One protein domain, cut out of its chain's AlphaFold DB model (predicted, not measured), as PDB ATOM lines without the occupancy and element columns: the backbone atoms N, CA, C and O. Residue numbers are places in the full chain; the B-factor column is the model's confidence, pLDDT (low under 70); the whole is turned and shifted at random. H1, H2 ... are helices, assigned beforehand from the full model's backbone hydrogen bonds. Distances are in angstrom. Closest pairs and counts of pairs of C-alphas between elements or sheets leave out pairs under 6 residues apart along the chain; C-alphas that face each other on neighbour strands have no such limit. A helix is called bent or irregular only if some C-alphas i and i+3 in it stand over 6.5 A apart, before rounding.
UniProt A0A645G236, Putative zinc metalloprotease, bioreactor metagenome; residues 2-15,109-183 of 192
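Overview. This is residues 2 to 15 and 109 to 183 of the 192 residues of the protein "Putative zinc metalloprotease" of bioreactor metagenome (UniProt A0A645G236). A long helix, H2, crosses H4 steeply; H1 sits in the angle between H4 and the first part of H2, and H3 folds against the first part of H4 as a hairpin. The last part of H2, the link after it, H3 and H4 make a loose frame round an open gap, and residues 134 to 140 stick out at one corner. The printed part has 89 residues, with four named helices in the order H1, H2, H3, H4 and no named strand; the class is all helix. It is only just compact, close to loose, with a radius of gyration of the C-alphas of 14.4 A, and only just elongated, spanning 43 by 29 by 21 A.

Arrangement. H1, residues 2 to 13, touches H2, residues 111 to 137, at a steep tilt of 62 degrees, opposite ways. Of H2, residues 111 to 122 alone touch H1, and the closest C-alphas are those of Ala 8 and Ala 114, 4.9 A apart. H2 has a kink of 34 degrees near residue 118; it is neither bent nor irregular, but only just: C-alphas 116 and 119 are 6.2 A apart. The hub is H4, residues 163 to 182, which touches three other helices. H1 and H4 touch at a shallow tilt of 31 degrees, opposite ways, with the C-alphas of Ala 3 and Gly 171 closest at 4.7 A. H4 touches H2 through residues 175 to 179 alone, and H2 touches it through residues 122 to 129 alone; the closest C-alphas are those of Gly 126 and Leu 175, 6.7 A apart. Their tilt of 68 degrees is steep, only just short of about perpendicular, and they run the same way. H3, residues 148 to 160, and H4 form a helical hairpin at a shallow tilt of 33 degrees, only just short of steep, opposite ways. Residues 155 to 159 of H3 touch residues 165 to 169 of H4, and the closest C-alphas are those of Ala 158 and Phe 166, 4.8 A apart. H3 is apart from both H1 and H2. In H1, H3 and H4 every O i to N i+4 pair is within hydrogen-bond range; in H2 it is 19 of 23.

Along the chain. H1 begins at C-alpha 2, (-36.836, 43.062, -17.012), and is 16.4 A long. H2 measures 38.7 A and ends at C-alpha 137, (-62.468, 30.772, -24.575). H3 is 18.8 A long. H4 is 28.2 A long and ends at C-alpha 182, (-48.904, 39.584, -10.263).

Size, cuts and confidence. The two C-alphas farthest apart, those of His 112 and Lys 140, are 43.6 A from each other. Residues 16 to 108 are cut out between H1 and H2, and C-alphas 15 and 109 are 6.9 A apart across the cut. The link from H2 to H3 is short, with 10 residues, and that from H3 to H4 is tight, with 2. The mean pLDDT of the printed part is 82.3; residues 132 to 146 are under 70.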
ATOM      1  N   LEU A   2     -37.591  43.267 -15.759       84.69
ATOM      2  CA  LEU A   2     -36.836  43.062 -17.012       84.69
ATOM      3  C   LEU A   2     -37.654  43.358 -18.285       84.69
ATOM      4  O   LEU A   2     -37.146  44.018 -19.184       84.69
ATOM      5  N   ALA A   3     -38.938  42.976 -18.325       84.88
ATOM      6  CA  ALA A   3     -39.837  43.311 -19.438       84.88
ATOM      7  C   ALA A   3     -39.872  44.820 -19.740       84.88
ATOM      8  O   ALA A   3     -39.813  45.222 -20.894       84.88
ATOM      9  N   TRP A   4     -39.905  45.665 -18.705       85.81
ATOM     10  CA  TRP A   4     -39.968  47.120 -18.863       85.81
ATOM     11  C   TRP A   4     -38.677  47.693 -19.439       85.81
ATOM     12  O   TRP A   4     -38.728  48.559 -20.306       85.81
ATOM     13  N   LEU A   5     -37.526  47.172 -19.008       89.88
ATOM     14  CA  LEU A   5     -36.227  47.569 -19.552       89.88
ATOM     15  C   LEU A   5     -36.089  47.166 -21.024       89.88
ATOM     16  O   LEU A   5     -35.614  47.964 -21.828       89.88
ATOM     17  N   LEU A   6     -36.562  45.971 -21.395       90.81
ATOM     18  CA  LEU A   6     -36.589  45.521 -22.790       90.81
ATOM     19  C   LEU A   6     -37.524  46.392 -23.644       90.81
ATOM     20  O   LEU A   6     -37.144  46.808 -24.738       90.81
ATOM     21  N   THR A   7     -38.702  46.756 -23.124       89.00
ATOM     22  CA  THR A   7     -39.622  47.696 -23.785       89.00
ATOM     23  C   THR A   7     -38.997  49.086 -23.939       89.00
ATOM     24  O   THR A   7     -39.095  49.685 -25.007       89.00
ATOM     25  N   ALA A   8     -38.318  49.606 -22.913       90.56
ATOM     26  CA  ALA A   8     -37.629  50.897 -22.984       90.56
ATOM     27  C   ALA A   8     -36.478  50.881 -24.008       90.56
ATOM     28  O   ALA A   8     -36.323  51.833 -24.779       90.56
ATOM     29  N   ALA A   9     -35.711  49.787 -24.068       91.25
ATOM     30  CA  ALA A   9     -34.673  49.588 -25.078       91.25
ATOM     31  C   ALA A   9     -35.263  49.558 -26.497       91.25
ATOM     32  O   ALA A   9     -34.728  50.203 -27.399       91.25
ATOM     33  N   LEU A  10     -36.404  48.884 -26.686       91.19
ATOM     34  CA  LEU A  10     -37.119  48.849 -27.962       91.19
ATOM     35  C   LEU A  10     -37.601  50.248 -28.382       91.19
ATOM     36  O   LEU A  10     -37.345  50.665 -29.509       91.19
ATOM     37  N   LEU A  11     -38.237  50.987 -27.466       90.75
ATOM     38  CA  LEU A  11     -38.729  52.355 -27.689       90.75
ATOM     39  C   LEU A  11     -37.607  53.332 -28.064       90.75
ATOM     40  O   LEU A  11     -37.841  54.263 -28.834       90.75
ATOM     41  N   THR A  12     -36.403  53.120 -27.530       90.94
ATOM     42  CA  THR A  12     -35.248  53.990 -27.783       90.94
ATOM     43  C   THR A  12     -34.528  53.623 -29.080       90.94
ATOM     44  O   THR A  12     -34.245  54.502 -29.887       90.94
ATOM     45  N   GLY A  13     -34.213  52.340 -29.287       89.25
ATOM     46  CA  GLY A  13     -33.322  51.914 -30.370       89.25
ATOM     47  C   GLY A  13     -34.027  51.493 -31.658       89.25
ATOM     48  O   GLY A  13     -33.588  51.858 -32.743       89.25
ATOM     49  N   HIS A  14     -35.129  50.745 -31.556       90.62
ATOM     50  CA  HIS A  14     -35.899  50.300 -32.726       90.62
ATOM     51  C   HIS A  14     -37.059  51.249 -33.060       90.62
ATOM     52  O   HIS A  14     -37.579  51.253 -34.181       90.62
ATOM     53  N   GLY A  15     -37.515  52.005 -32.062       88.62
ATOM     54  CA  GLY A  15     -38.733  52.798 -32.117       88.62
ATOM     55  C   GLY A  15     -39.991  51.934 -32.107       88.62
ATOM     56  O   GLY A  15     -39.944  50.703 -32.033       88.62
ATOM     57  N   TYR A 109     -38.068  57.214 -28.876       89.38
ATOM     58  CA  TYR A 109     -38.139  58.073 -27.701       89.38
ATOM     59  C   TYR A 109     -36.765  58.199 -27.036       89.38
ATOM     60  O   TYR A 109     -36.048  57.204 -26.939       89.38
ATOM     61  N   PRO A 110     -36.393  59.384 -26.521       92.56
ATOM     62  CA  PRO A 110     -35.231  59.514 -25.648       92.56
ATOM     63  C   PRO A 110     -35.343  58.581 -24.436       92.56
ATOM     64  O   PRO A 110     -36.447  58.351 -23.943       92.56
ATOM     65  N   VAL A 111     -34.212  58.110 -23.897       90.81
ATOM     66  CA  VAL A 111     -34.165  57.099 -22.816       90.81
ATOM     67  C   VAL A 111     -35.090  57.437 -21.640       90.81
ATOM     68  O   VAL A 111     -35.835  56.582 -21.172       90.81
ATOM     69  N   HIS A 112     -35.087  58.689 -21.177       91.38
ATOM     70  CA  HIS A 112     -35.925  59.114 -20.053       91.38
ATOM     71  C   HIS A 112     -37.427  59.003 -20.373       91.38
ATOM     72  O   HIS A 112     -38.195  58.467 -19.574       91.38
ATOM     73  N   THR A 113     -37.846  59.447 -21.563       90.56
ATOM     74  CA  THR A 113     -39.233  59.345 -22.034       90.56
ATOM     75  C   THR A 113     -39.615  57.890 -22.290       90.56
ATOM     76  O   THR A 113     -40.727  57.475 -21.972       90.56
ATOM     77  N   ALA A 114     -38.692  57.097 -22.838       90.38
ATOM     78  CA  ALA A 114     -38.880  55.679 -23.103       90.38
ATOM     79  C   ALA A 114     -39.113  54.898 -21.807       90.38
ATOM     80  O   ALA A 114     -40.035  54.091 -21.755       90.38
ATOM     81  N   LEU A 115     -38.353  55.175 -20.743       89.25
ATOM     82  CA  LEU A 115     -38.564  54.564 -19.428       89.25
ATOM     83  C   LEU A 115     -39.962  54.876 -18.883       89.25
ATOM     84  O   LEU A 115     -40.667  53.959 -18.466       89.25
ATOM     85  N   GLN A 116     -40.401  56.134 -18.965       91.25
ATOM     86  CA  GLN A 116     -41.741  56.537 -18.527       91.25
ATOM     87  C   GLN A 116     -42.846  55.862 -19.354       91.25
ATOM     88  O   GLN A 116     -43.764  55.256 -18.799       91.25
ATOM     89  N   LYS A 117     -42.744  55.908 -20.689       87.75
ATOM     90  CA  LYS A 117     -43.735  55.306 -21.594       87.75
ATOM     91  C   LYS A 117     -43.726  53.774 -21.538       87.75
ATOM     92  O   LYS A 117     -44.775  53.165 -21.744       87.75
ATOM     93  N   SER A 118     -42.593  53.141 -21.225       88.75
ATOM     94  CA  SER A 118     -42.455  51.677 -21.208       88.75
ATOM     95  C   SER A 118     -43.433  50.991 -20.256       88.75
ATOM     96  O   SER A 118     -43.909  49.900 -20.570       88.75
ATOM     97  N   LEU A 119     -43.784  51.643 -19.141       87.69
ATOM     98  CA  LEU A 119     -44.784  51.151 -18.196       87.69
ATOM     99  C   LEU A 119     -46.163  51.055 -18.853       87.69
ATOM    100  O   LEU A 119     -46.768  49.986 -18.847       87.69
ATOM    101  N   GLY A 120     -46.620  52.142 -19.481       86.69
ATOM    102  CA  GLY A 120     -47.906  52.179 -20.181       86.69
ATOM    103  C   GLY A 120     -47.959  51.206 -21.359       86.69
ATOM    104  O   GLY A 120     -48.934  50.472 -21.510       86.69
ATOM    105  N   TYR A 121     -46.884  51.125 -22.150       86.44
ATOM    106  CA  TYR A 121     -46.778  50.150 -23.243       86.44
ATOM    107  C   TYR A 121     -46.848  48.706 -22.741       86.44
ATOM    108  O   TYR A 121     -47.591  47.898 -23.294       86.44
ATOM    109  N   SER A 122     -46.105  48.384 -21.680       86.69
ATOM    110  CA  SER A 122     -46.089  47.036 -21.104       86.69
ATOM    111  C   SER A 122     -47.435  46.679 -20.473       86.69
ATOM    112  O   SER A 122     -47.881  45.545 -20.600       86.69
ATOM    113  N   TRP A 123     -48.111  47.643 -19.841       86.75
ATOM    114  CA  TRP A 123     -49.461  47.454 -19.312       86.75
ATOM    115  C   TRP A 123     -50.469  47.156 -20.423       86.75
ATOM    116  O   TRP A 123     -51.150  46.136 -20.371       86.75
ATOM    117  N   ASN A 124     -50.513  47.994 -21.463       85.50
ATOM    118  CA  ASN A 124     -51.425  47.808 -22.594       85.50
ATOM    119  C   ASN A 124     -51.191  46.461 -23.285       85.50
ATOM    120  O   ASN A 124     -52.138  45.713 -23.503       85.50
ATOM    121  N   MET A 125     -49.926  46.122 -23.554       83.12
ATOM    122  CA  MET A 125     -49.549  44.817 -24.101       83.12
ATOM    123  C   MET A 125     -50.012  43.673 -23.192       83.12
ATOM    124  O   MET A 125     -50.529  42.668 -23.670       83.12
ATOM    125  N   GLY A 126     -49.867  43.831 -21.876       84.12
ATOM    126  CA  GLY A 126     -50.274  42.818 -20.915       84.12
ATOM    127  C   GLY A 126     -51.778  42.575 -20.903       84.12
ATOM    128  O   GLY A 126     -52.218  41.428 -20.884       84.12
ATOM    129  N   VAL A 127     -52.571  43.643 -20.995       82.31
ATOM    130  CA  VAL A 127     -54.028  43.531 -21.113       82.31
ATOM    131  C   VAL A 127     -54.421  42.831 -22.420       82.31
ATOM    132  O   VAL A 127     -55.291  41.963 -22.393       82.31
ATOM    133  N   GLU A 128     -53.780  43.143 -23.550       79.81
ATOM    134  CA  GLU A 128     -54.039  42.461 -24.830       79.81
ATOM    135  C   GLU A 128     -53.706  40.961 -24.773       79.81
ATOM    136  O   GLU A 128     -54.496  40.133 -25.235       79.81
ATOM    137  N   ILE A 129     -52.594  40.597 -24.124       78.06
ATOM    138  CA  ILE A 129     -52.215  39.193 -23.887       78.06
ATOM    139  C   ILE A 129     -53.295  38.452 -23.091       78.06
ATOM    140  O   ILE A 129     -53.565  37.292 -23.388       78.06
ATOM    141  N   LEU A 130     -53.934  39.094 -22.108       75.88
ATOM    142  CA  LEU A 130     -55.014  38.482 -21.322       75.88
ATOM    143  C   LEU A 130     -56.359  38.458 -22.072       75.88
ATOM    144  O   LEU A 130     -57.150  37.529 -21.897       75.88
ATOM    145  N   ARG A 131     -56.623  39.445 -22.937       73.44
ATOM    146  CA  ARG A 131     -57.844  39.509 -23.762       73.44
ATOM    147  C   ARG A 131     -57.892  38.431 -24.841       73.44
ATOM    148  O   ARG A 131     -58.972  37.899 -25.095       73.44
ATOM    149  N   GLY A 132     -56.758  38.103 -25.463       67.81
ATOM    150  CA  GLY A 132     -56.681  37.094 -26.527       67.81
ATOM    151  C   GLY A 132     -57.293  35.743 -26.121       67.81
ATOM    152  O   GLY A 132     -58.255  35.303 -26.755       67.81
ATOM    153  N   PRO A 133     -56.829  35.117 -25.023       65.75
ATOM    154  CA  PRO A 133     -57.406  33.891 -24.486       65.75
ATOM    155  C   PRO A 133     -58.878  34.028 -24.089       65.75
ATOM    156  O   PRO A 133     -59.644  33.110 -24.343       65.75
ATOM    157  N   TRP A 134     -59.316  35.163 -23.532       60.22
ATOM    158  CA  TRP A 134     -60.730  35.382 -23.181       60.22
ATOM    159  C   TRP A 134     -61.653  35.385 -24.417       60.22
ATOM    160  O   TRP A 134     -62.756  34.830 -24.400       60.22
ATOM    161  N   MET A 135     -61.181  35.951 -25.533       60.06
ATOM    162  CA  MET A 135     -61.885  35.929 -26.822       60.06
ATOM    163  C   MET A 135     -61.897  34.529 -27.466       60.06
ATOM    164  O   MET A 135     -62.854  34.168 -28.149       60.06
ATOM    165  N   VAL A 136     -60.861  33.725 -27.218       59.44
ATOM    166  CA  VAL A 136     -60.760  32.327 -27.670       59.44
ATOM    167  C   VAL A 136     -61.582  31.378 -26.788       59.44
ATOM    168  O   VAL A 136     -62.220  30.461 -27.291       59.44
ATOM    169  N   LEU A 137     -61.669  31.607 -25.479       59.50
ATOM    170  CA  LEU A 137     -62.468  30.772 -24.575       59.50
ATOM    171  C   LEU A 137     -63.975  30.906 -24.864       59.50
ATOM    172  O   LEU A 137     -64.733  29.945 -24.745       59.50
ATOM    173  N   THR A 138     -64.401  32.092 -25.306       64.88
ATOM    174  CA  THR A 138     -65.785  32.381 -25.727       64.88
ATOM    175  C   THR A 138     -66.113  31.885 -27.144       64.88
ATOM    176  O   THR A 138     -67.286  31.804 -27.513       64.88
ATOM    177  N   ARG A 139     -65.109  31.468 -27.929       58.44
ATOM    178  CA  ARG A 139     -65.255  30.809 -29.236       58.44
ATOM    179  C   ARG A 139     -64.322  29.604 -29.299       58.44
ATOM    180  O   ARG A 139     -63.187  29.776 -29.702       58.44
ATOM    181  N   LYS A 140     -64.810  28.408 -28.937       48.72
ATOM    182  CA  LYS A 140     -64.096  27.107 -28.924       48.72
ATOM    183  C   LYS A 140     -63.062  26.926 -30.061       48.72
ATOM    184  O   LYS A 140     -63.341  26.256 -31.051       48.72
ATOM    185  N   VAL A 141     -61.860  27.466 -29.897       51.16
ATOM    186  CA  VAL A 141     -60.683  27.169 -30.716       51.16
ATOM    187  C   VAL A 141     -59.741  26.397 -29.804       51.16
ATOM    188  O   VAL A 141     -59.447  26.842 -28.695       51.16
ATOM    189  N   GLN A 142     -59.323  25.202 -30.230       45.03
ATOM    190  CA  GLN A 142     -58.293  24.445 -29.522       45.03
ATOM    191  C   GLN A 142     -57.004  25.271 -29.554       45.03
ATOM    192  O   GLN A 142     -56.482  25.581 -30.619       45.03
ATOM    193  N   SER A 143     -56.552  25.698 -28.380       52.47
ATOM    194  CA  SER A 143     -55.290  26.409 -28.215       52.47
ATOM    195  C   SER A 143     -54.173  25.380 -28.117       52.47
ATOM    196  O   SER A 143     -54.070  24.697 -27.098       52.47
ATOM    197  N   ASP A 144     -53.305  25.313 -29.123       54.78
ATOM    198  CA  ASP A 144     -52.013  24.645 -28.983       54.78
ATOM    199  C   ASP A 144     -51.172  25.451 -27.991       54.78
ATOM    200  O   ASP A 144     -50.668  26.536 -28.286       54.78
ATOM    201  N   VAL A 145     -51.068  24.950 -26.761       56.19
ATOM    202  CA  VAL A 145     -50.182  25.537 -25.757       56.19
ATOM    203  C   VAL A 145     -48.753  25.395 -26.272       56.19
ATOM    204  O   VAL A 145     -48.254  24.286 -26.465       56.19
ATOM    205  N   VAL A 146     -48.085  26.524 -26.503       66.00
ATOM    206  CA  VAL A 146     -46.687  26.541 -26.944       66.00
ATOM    207  C   VAL A 146     -45.814  25.986 -25.814       66.00
ATOM    208  O   VAL A 146     -45.539  26.668 -24.830       66.00
ATOM    209  N   GLY A 147     -45.397  24.725 -25.942       75.81
ATOM    210  CA  GLY A 147     -44.516  24.065 -24.977       75.81
ATOM    211  C   GLY A 147     -43.065  24.579 -25.019       75.81
ATOM    212  O   GLY A 147     -42.704  25.351 -25.912       75.81
ATOM    213  N   PRO A 148     -42.185  24.109 -24.111       79.31
ATOM    214  CA  PRO A 148     -40.795  24.576 -24.006       79.31
ATOM    215  C   PRO A 148     -39.994  24.495 -25.316       79.31
ATOM    216  O   PRO A 148     -39.235  25.405 -25.643       79.31
ATOM    217  N   VAL A 149     -40.205  23.435 -26.104       85.88
ATOM    218  CA  VAL A 149     -39.573  23.261 -27.425       85.88
ATOM    219  C   VAL A 149     -40.068  24.315 -28.419       85.88
ATOM    220  O   VAL A 149     -39.271  24.876 -29.168       85.88
ATOM    221  N   GLY A 150     -41.362  24.640 -28.392       84.94
ATOM    222  CA  GLY A 150     -41.945  25.680 -29.240       84.94
ATOM    223  C   GLY A 150     -41.369  27.063 -28.935       84.94
ATOM    224  O   GLY A 150     -40.998  27.786 -29.855       84.94
ATOM    225  N   ILE A 151     -41.192  27.395 -27.650       87.00
ATOM    226  CA  ILE A 151     -40.544  28.646 -27.220       87.00
ATOM    227  C   ILE A 151     -39.107  28.722 -27.756       87.00
ATOM    228  O   ILE A 151     -38.700  29.769 -28.255       87.00
ATOM    229  N   ALA A 152     -38.345  27.623 -27.698       88.69
ATOM    230  CA  ALA A 152     -36.975  27.583 -28.211       88.69
ATOM    231  C   ALA A 152     -36.909  27.810 -29.733       88.69
ATOM    232  O   ALA A 152     -36.054  28.563 -30.205       88.69
ATOM    233  N   VAL A 153     -37.834  27.217 -30.498       91.06
ATOM    234  CA  VAL A 153     -37.944  27.443 -31.950       91.06
ATOM    235  C   VAL A 153     -38.297  28.900 -32.248       91.06
ATOM    236  O   VAL A 153     -37.600  29.545 -33.029       91.06
ATOM    237  N   MET A 154     -39.307  29.452 -31.570       91.12
ATOM    238  CA  MET A 154     -39.709  30.855 -31.730       91.12
ATOM    239  C   MET A 154     -38.580  31.830 -31.382       91.12
ATOM    240  O   MET A 154     -38.381  32.816 -32.087       91.12
ATOM    241  N   ALA A 155     -37.809  31.542 -30.331       91.62
ATOM    242  CA  ALA A 155     -36.634  32.326 -29.965       91.62
ATOM    243  C   ALA A 155     -35.573  32.302 -31.079       91.62
ATOM    244  O   ALA A 155     -35.017  33.345 -31.430       91.62
ATOM    245  N   GLY A 156     -35.325  31.123 -31.661       92.00
ATOM    246  CA  GLY A 156     -34.418  30.957 -32.797       92.00
ATOM    247  C   GLY A 156     -34.881  31.723 -34.038       92.00
ATOM    248  O   GLY A 156     -34.080  32.409 -34.671       92.00
ATOM    249  N   ASP A 157     -36.170  31.668 -34.363       94.00
ATOM    250  CA  ASP A 157     -36.733  32.405 -35.497       94.00
ATOM    251  C   ASP A 157     -36.720  33.920 -35.269       94.00
ATOM    252  O   ASP A 157     -36.367  34.673 -36.178       94.00
ATOM    253  N   ALA A 158     -37.006  34.379 -34.048       92.44
ATOM    254  CA  ALA A 158     -36.885  35.787 -33.683       92.44
ATOM    255  C   ALA A 158     -35.439  36.286 -33.827       92.44
ATOM    256  O   ALA A 158     -35.221  37.386 -34.329       92.44
ATOM    257  N   LEU A 159     -34.446  35.471 -33.455       94.44
ATOM    258  CA  LEU A 159     -33.032  35.813 -33.624       94.44
ATOM    259  C   LEU A 159     -32.629  35.911 -35.102       94.44
ATOM    260  O   LEU A 159     -31.917  36.844 -35.471       94.44
ATOM    261  N   LYS A 160     -33.128  35.010 -35.965       95.50
ATOM    262  CA  LYS A 160     -32.915  35.087 -37.427       95.50
ATOM    263  C   LYS A 160     -33.499  36.363 -38.036       95.50
ATOM    264  O   LYS A 160     -32.936  36.895 -38.986       95.50
ATOM    265  N   GLN A 161     -34.610  36.858 -37.492       93.00
ATOM    266  CA  GLN A 161     -35.229  38.121 -37.915       93.00
ATOM    267  C   GLN A 161     -34.477  39.362 -37.404       93.00
ATOM    268  O   GLN A 161     -34.760  40.477 -37.841       93.00
ATOM    269  N   GLY A 162     -33.511  39.180 -36.501       93.81
ATOM    270  CA  GLY A 162     -32.625  40.221 -36.004       93.81
ATOM    271  C   GLY A 162     -32.786  40.501 -34.513       93.81
ATOM    272  O   GLY A 162     -33.727  40.072 -33.844       93.81
ATOM    273  N   ILE A 163     -31.842  41.277 -33.979       93.75
ATOM    274  CA  ILE A 163     -31.740  41.523 -32.537       93.75
ATOM    275  C   ILE A 163     -32.977  42.222 -31.959       93.75
ATOM    276  O   ILE A 163     -33.379  41.926 -30.840       93.75
ATOM    277  N   TRP A 164     -33.625  43.107 -32.724       92.31
ATOM    278  CA  TRP A 164     -34.822  43.813 -32.264       92.31
ATOM    279  C   TRP A 164     -36.034  42.891 -32.142       92.31
ATOM    280  O   TRP A 164     -36.772  42.997 -31.163       92.31
ATOM    281  N   SER A 165     -36.201  41.952 -33.076       90.69
ATOM    282  CA  SER A 165     -37.231  40.909 -32.997       90.69
ATOM    283  C   SER A 165     -36.982  39.983 -31.810       90.69
ATOM    284  O   SER A 165     -37.913  39.656 -31.075       90.69
ATOM    285  N   PHE A 166     -35.720  39.634 -31.551       93.62
ATOM    286  CA  PHE A 166     -35.344  38.843 -30.382       93.62
ATOM    287  C   PHE A 166     -35.591  39.577 -29.049       93.62
ATOM    288  O   PHE A 166     -36.175  39.005 -28.131       93.62
ATOM    289  N   ILE A 167     -35.228  40.861 -28.944       92.69
ATOM    290  CA  ILE A 167     -35.506  41.698 -27.762       92.69
ATOM    291  C   ILE A 167     -37.016  41.827 -27.527       92.69
ATOM    292  O   ILE A 167     -37.468  41.702 -26.387       92.69
ATOM    293  N   ALA A 168     -37.800  42.041 -28.586       88.50
ATOM    294  CA  ALA A 168     -39.257  42.106 -28.495       88.50
ATOM    295  C   ALA A 168     -39.852  40.773 -28.012       88.50
ATOM    296  O   ALA A 168     -40.682  40.771 -27.102       88.50
ATOM    297  N   PHE A 169     -39.378  39.647 -28.557       91.62
ATOM    298  CA  PHE A 169     -39.772  38.305 -28.121       91.62
ATOM    299  C   PHE A 169     -39.482  38.086 -26.629       91.62
ATOM    300  O   PHE A 169     -40.382  37.727 -25.867       91.62
ATOM    301  N   LEU A 170     -38.258  38.385 -26.176       92.12
ATOM    302  CA  LEU A 170     -37.897  38.307 -24.758       92.12
ATOM    303  C   LEU A 170     -38.773  39.217 -23.890       92.12
ATOM    304  O   LEU A 170     -39.140  38.831 -22.778       92.12
ATOM    305  N   GLY A 171     -39.117  40.405 -24.392       90.12
ATOM    306  CA  GLY A 171     -40.018  41.342 -23.729       90.12
ATOM    307  C   GLY A 171     -41.390  40.726 -23.461       90.12
ATOM    308  O   GLY A 171     -41.857  40.769 -22.324       90.12
ATOM    309  N   VAL A 172     -41.994  40.091 -24.470       87.31
ATOM    310  CA  VAL A 172     -43.303  39.424 -24.352       87.31
ATOM    311  C   VAL A 172     -43.258  38.268 -23.350       87.31
ATOM    312  O   VAL A 172     -44.119  38.198 -22.476       87.31
ATOM    313  N   ILE A 173     -42.237  37.405 -23.407       87.75
ATOM    314  CA  ILE A 173     -42.092  36.285 -22.460       87.75
ATOM    315  C   ILE A 173     -41.938  36.793 -21.019       87.75
ATOM    316  O   ILE A 173     -42.618  36.318 -20.108       87.75
ATOM    317  N   ASN A 174     -41.088  37.800 -20.805       88.69
ATOM    318  CA  ASN A 174     -40.896  38.392 -19.480       88.69
ATOM    319  C   ASN A 174     -42.156  39.099 -18.969       88.69
ATOM    320  O   ASN A 174     -42.411  39.096 -17.765       88.69
ATOM    321  N   LEU A 175     -42.931  39.722 -19.860       86.12
ATOM    322  CA  LEU A 175     -44.198  40.346 -19.504       86.12
ATOM    323  C   LEU A 175     -45.228  39.288 -19.098       86.12
ATOM    324  O   LEU A 175     -45.879  39.459 -18.075       86.12
ATOM    325  N   HIS A 176     -45.326  38.185 -19.842       81.81
ATOM    326  CA  HIS A 176     -46.222  37.074 -19.527       81.81
ATOM    327  C   HIS A 176     -45.921  36.472 -18.147       81.81
ATOM    328  O   HIS A 176     -46.811  36.395 -17.303       81.81
ATOM    329  N   LEU A 177     -44.652  36.147 -17.870       82.06
ATOM    330  CA  LEU A 177     -44.221  35.666 -16.551       82.06
ATOM    331  C   LEU A 177     -44.482  36.703 -15.448       82.06
ATOM    332  O   LEU A 177     -44.944  36.363 -14.363       82.06
ATOM    333  N   GLY A 178     -44.213  37.982 -15.731       81.81
ATOM    334  CA  GLY A 178     -44.464  39.073 -14.793       81.81
ATOM    335  C   GLY A 178     -45.944  39.240 -14.446       81.81
ATOM    336  O   GLY A 178     -46.261  39.481 -13.287       81.81
ATOM    337  N   LEU A 179     -46.842  39.083 -15.420       78.31
ATOM    338  CA  LEU A 179     -48.289  39.133 -15.202       78.31
ATOM    339  C   LEU A 179     -48.777  37.949 -14.372       78.31
ATOM    340  O   LEU A 179     -49.532  38.164 -13.432       78.31
ATOM    341  N   LEU A 180     -48.324  36.727 -14.669       75.19
ATOM    342  CA  LEU A 180     -48.691  35.544 -13.882       75.19
ATOM    343  C   LEU A 180     -48.247  35.669 -12.421       75.19
ATOM    344  O   LEU A 180     -48.996  35.299 -11.528       75.19
ATOM    345  N   ASN A 181     -47.078  36.262 -12.170       77.44
ATOM    346  CA  ASN A 181     -46.598  36.519 -10.810       77.44
ATOM    347  C   ASN A 181     -47.376  37.631 -10.079       77.44
ATOM    348  O   ASN A 181     -47.269  37.746  -8.861       77.44
ATOM    349  N   LEU A 182     -48.098  38.487 -10.812       76.56
ATOM    350  CA  LEU A 182     -48.904  39.584 -10.263       76.56
ATOM    351  C   LEU A 182     -50.380  39.212 -10.093       76.56
ATOM    352  O   LEU A 182     -51.083  39.878  -9.333       76.56
ATOM    353  N   LEU A 183     -50.860  38.182 -10.793       70.00
ATOM    354  CA  LEU A 183     -52.186  37.626 -10.569       70.00
ATOM    355  C   LEU A 183     -52.133  36.781  -9.288       70.00
ATOM    356  O   LEU A 183     -51.397  35.796  -9.252       70.00
TER     357      LEU A 183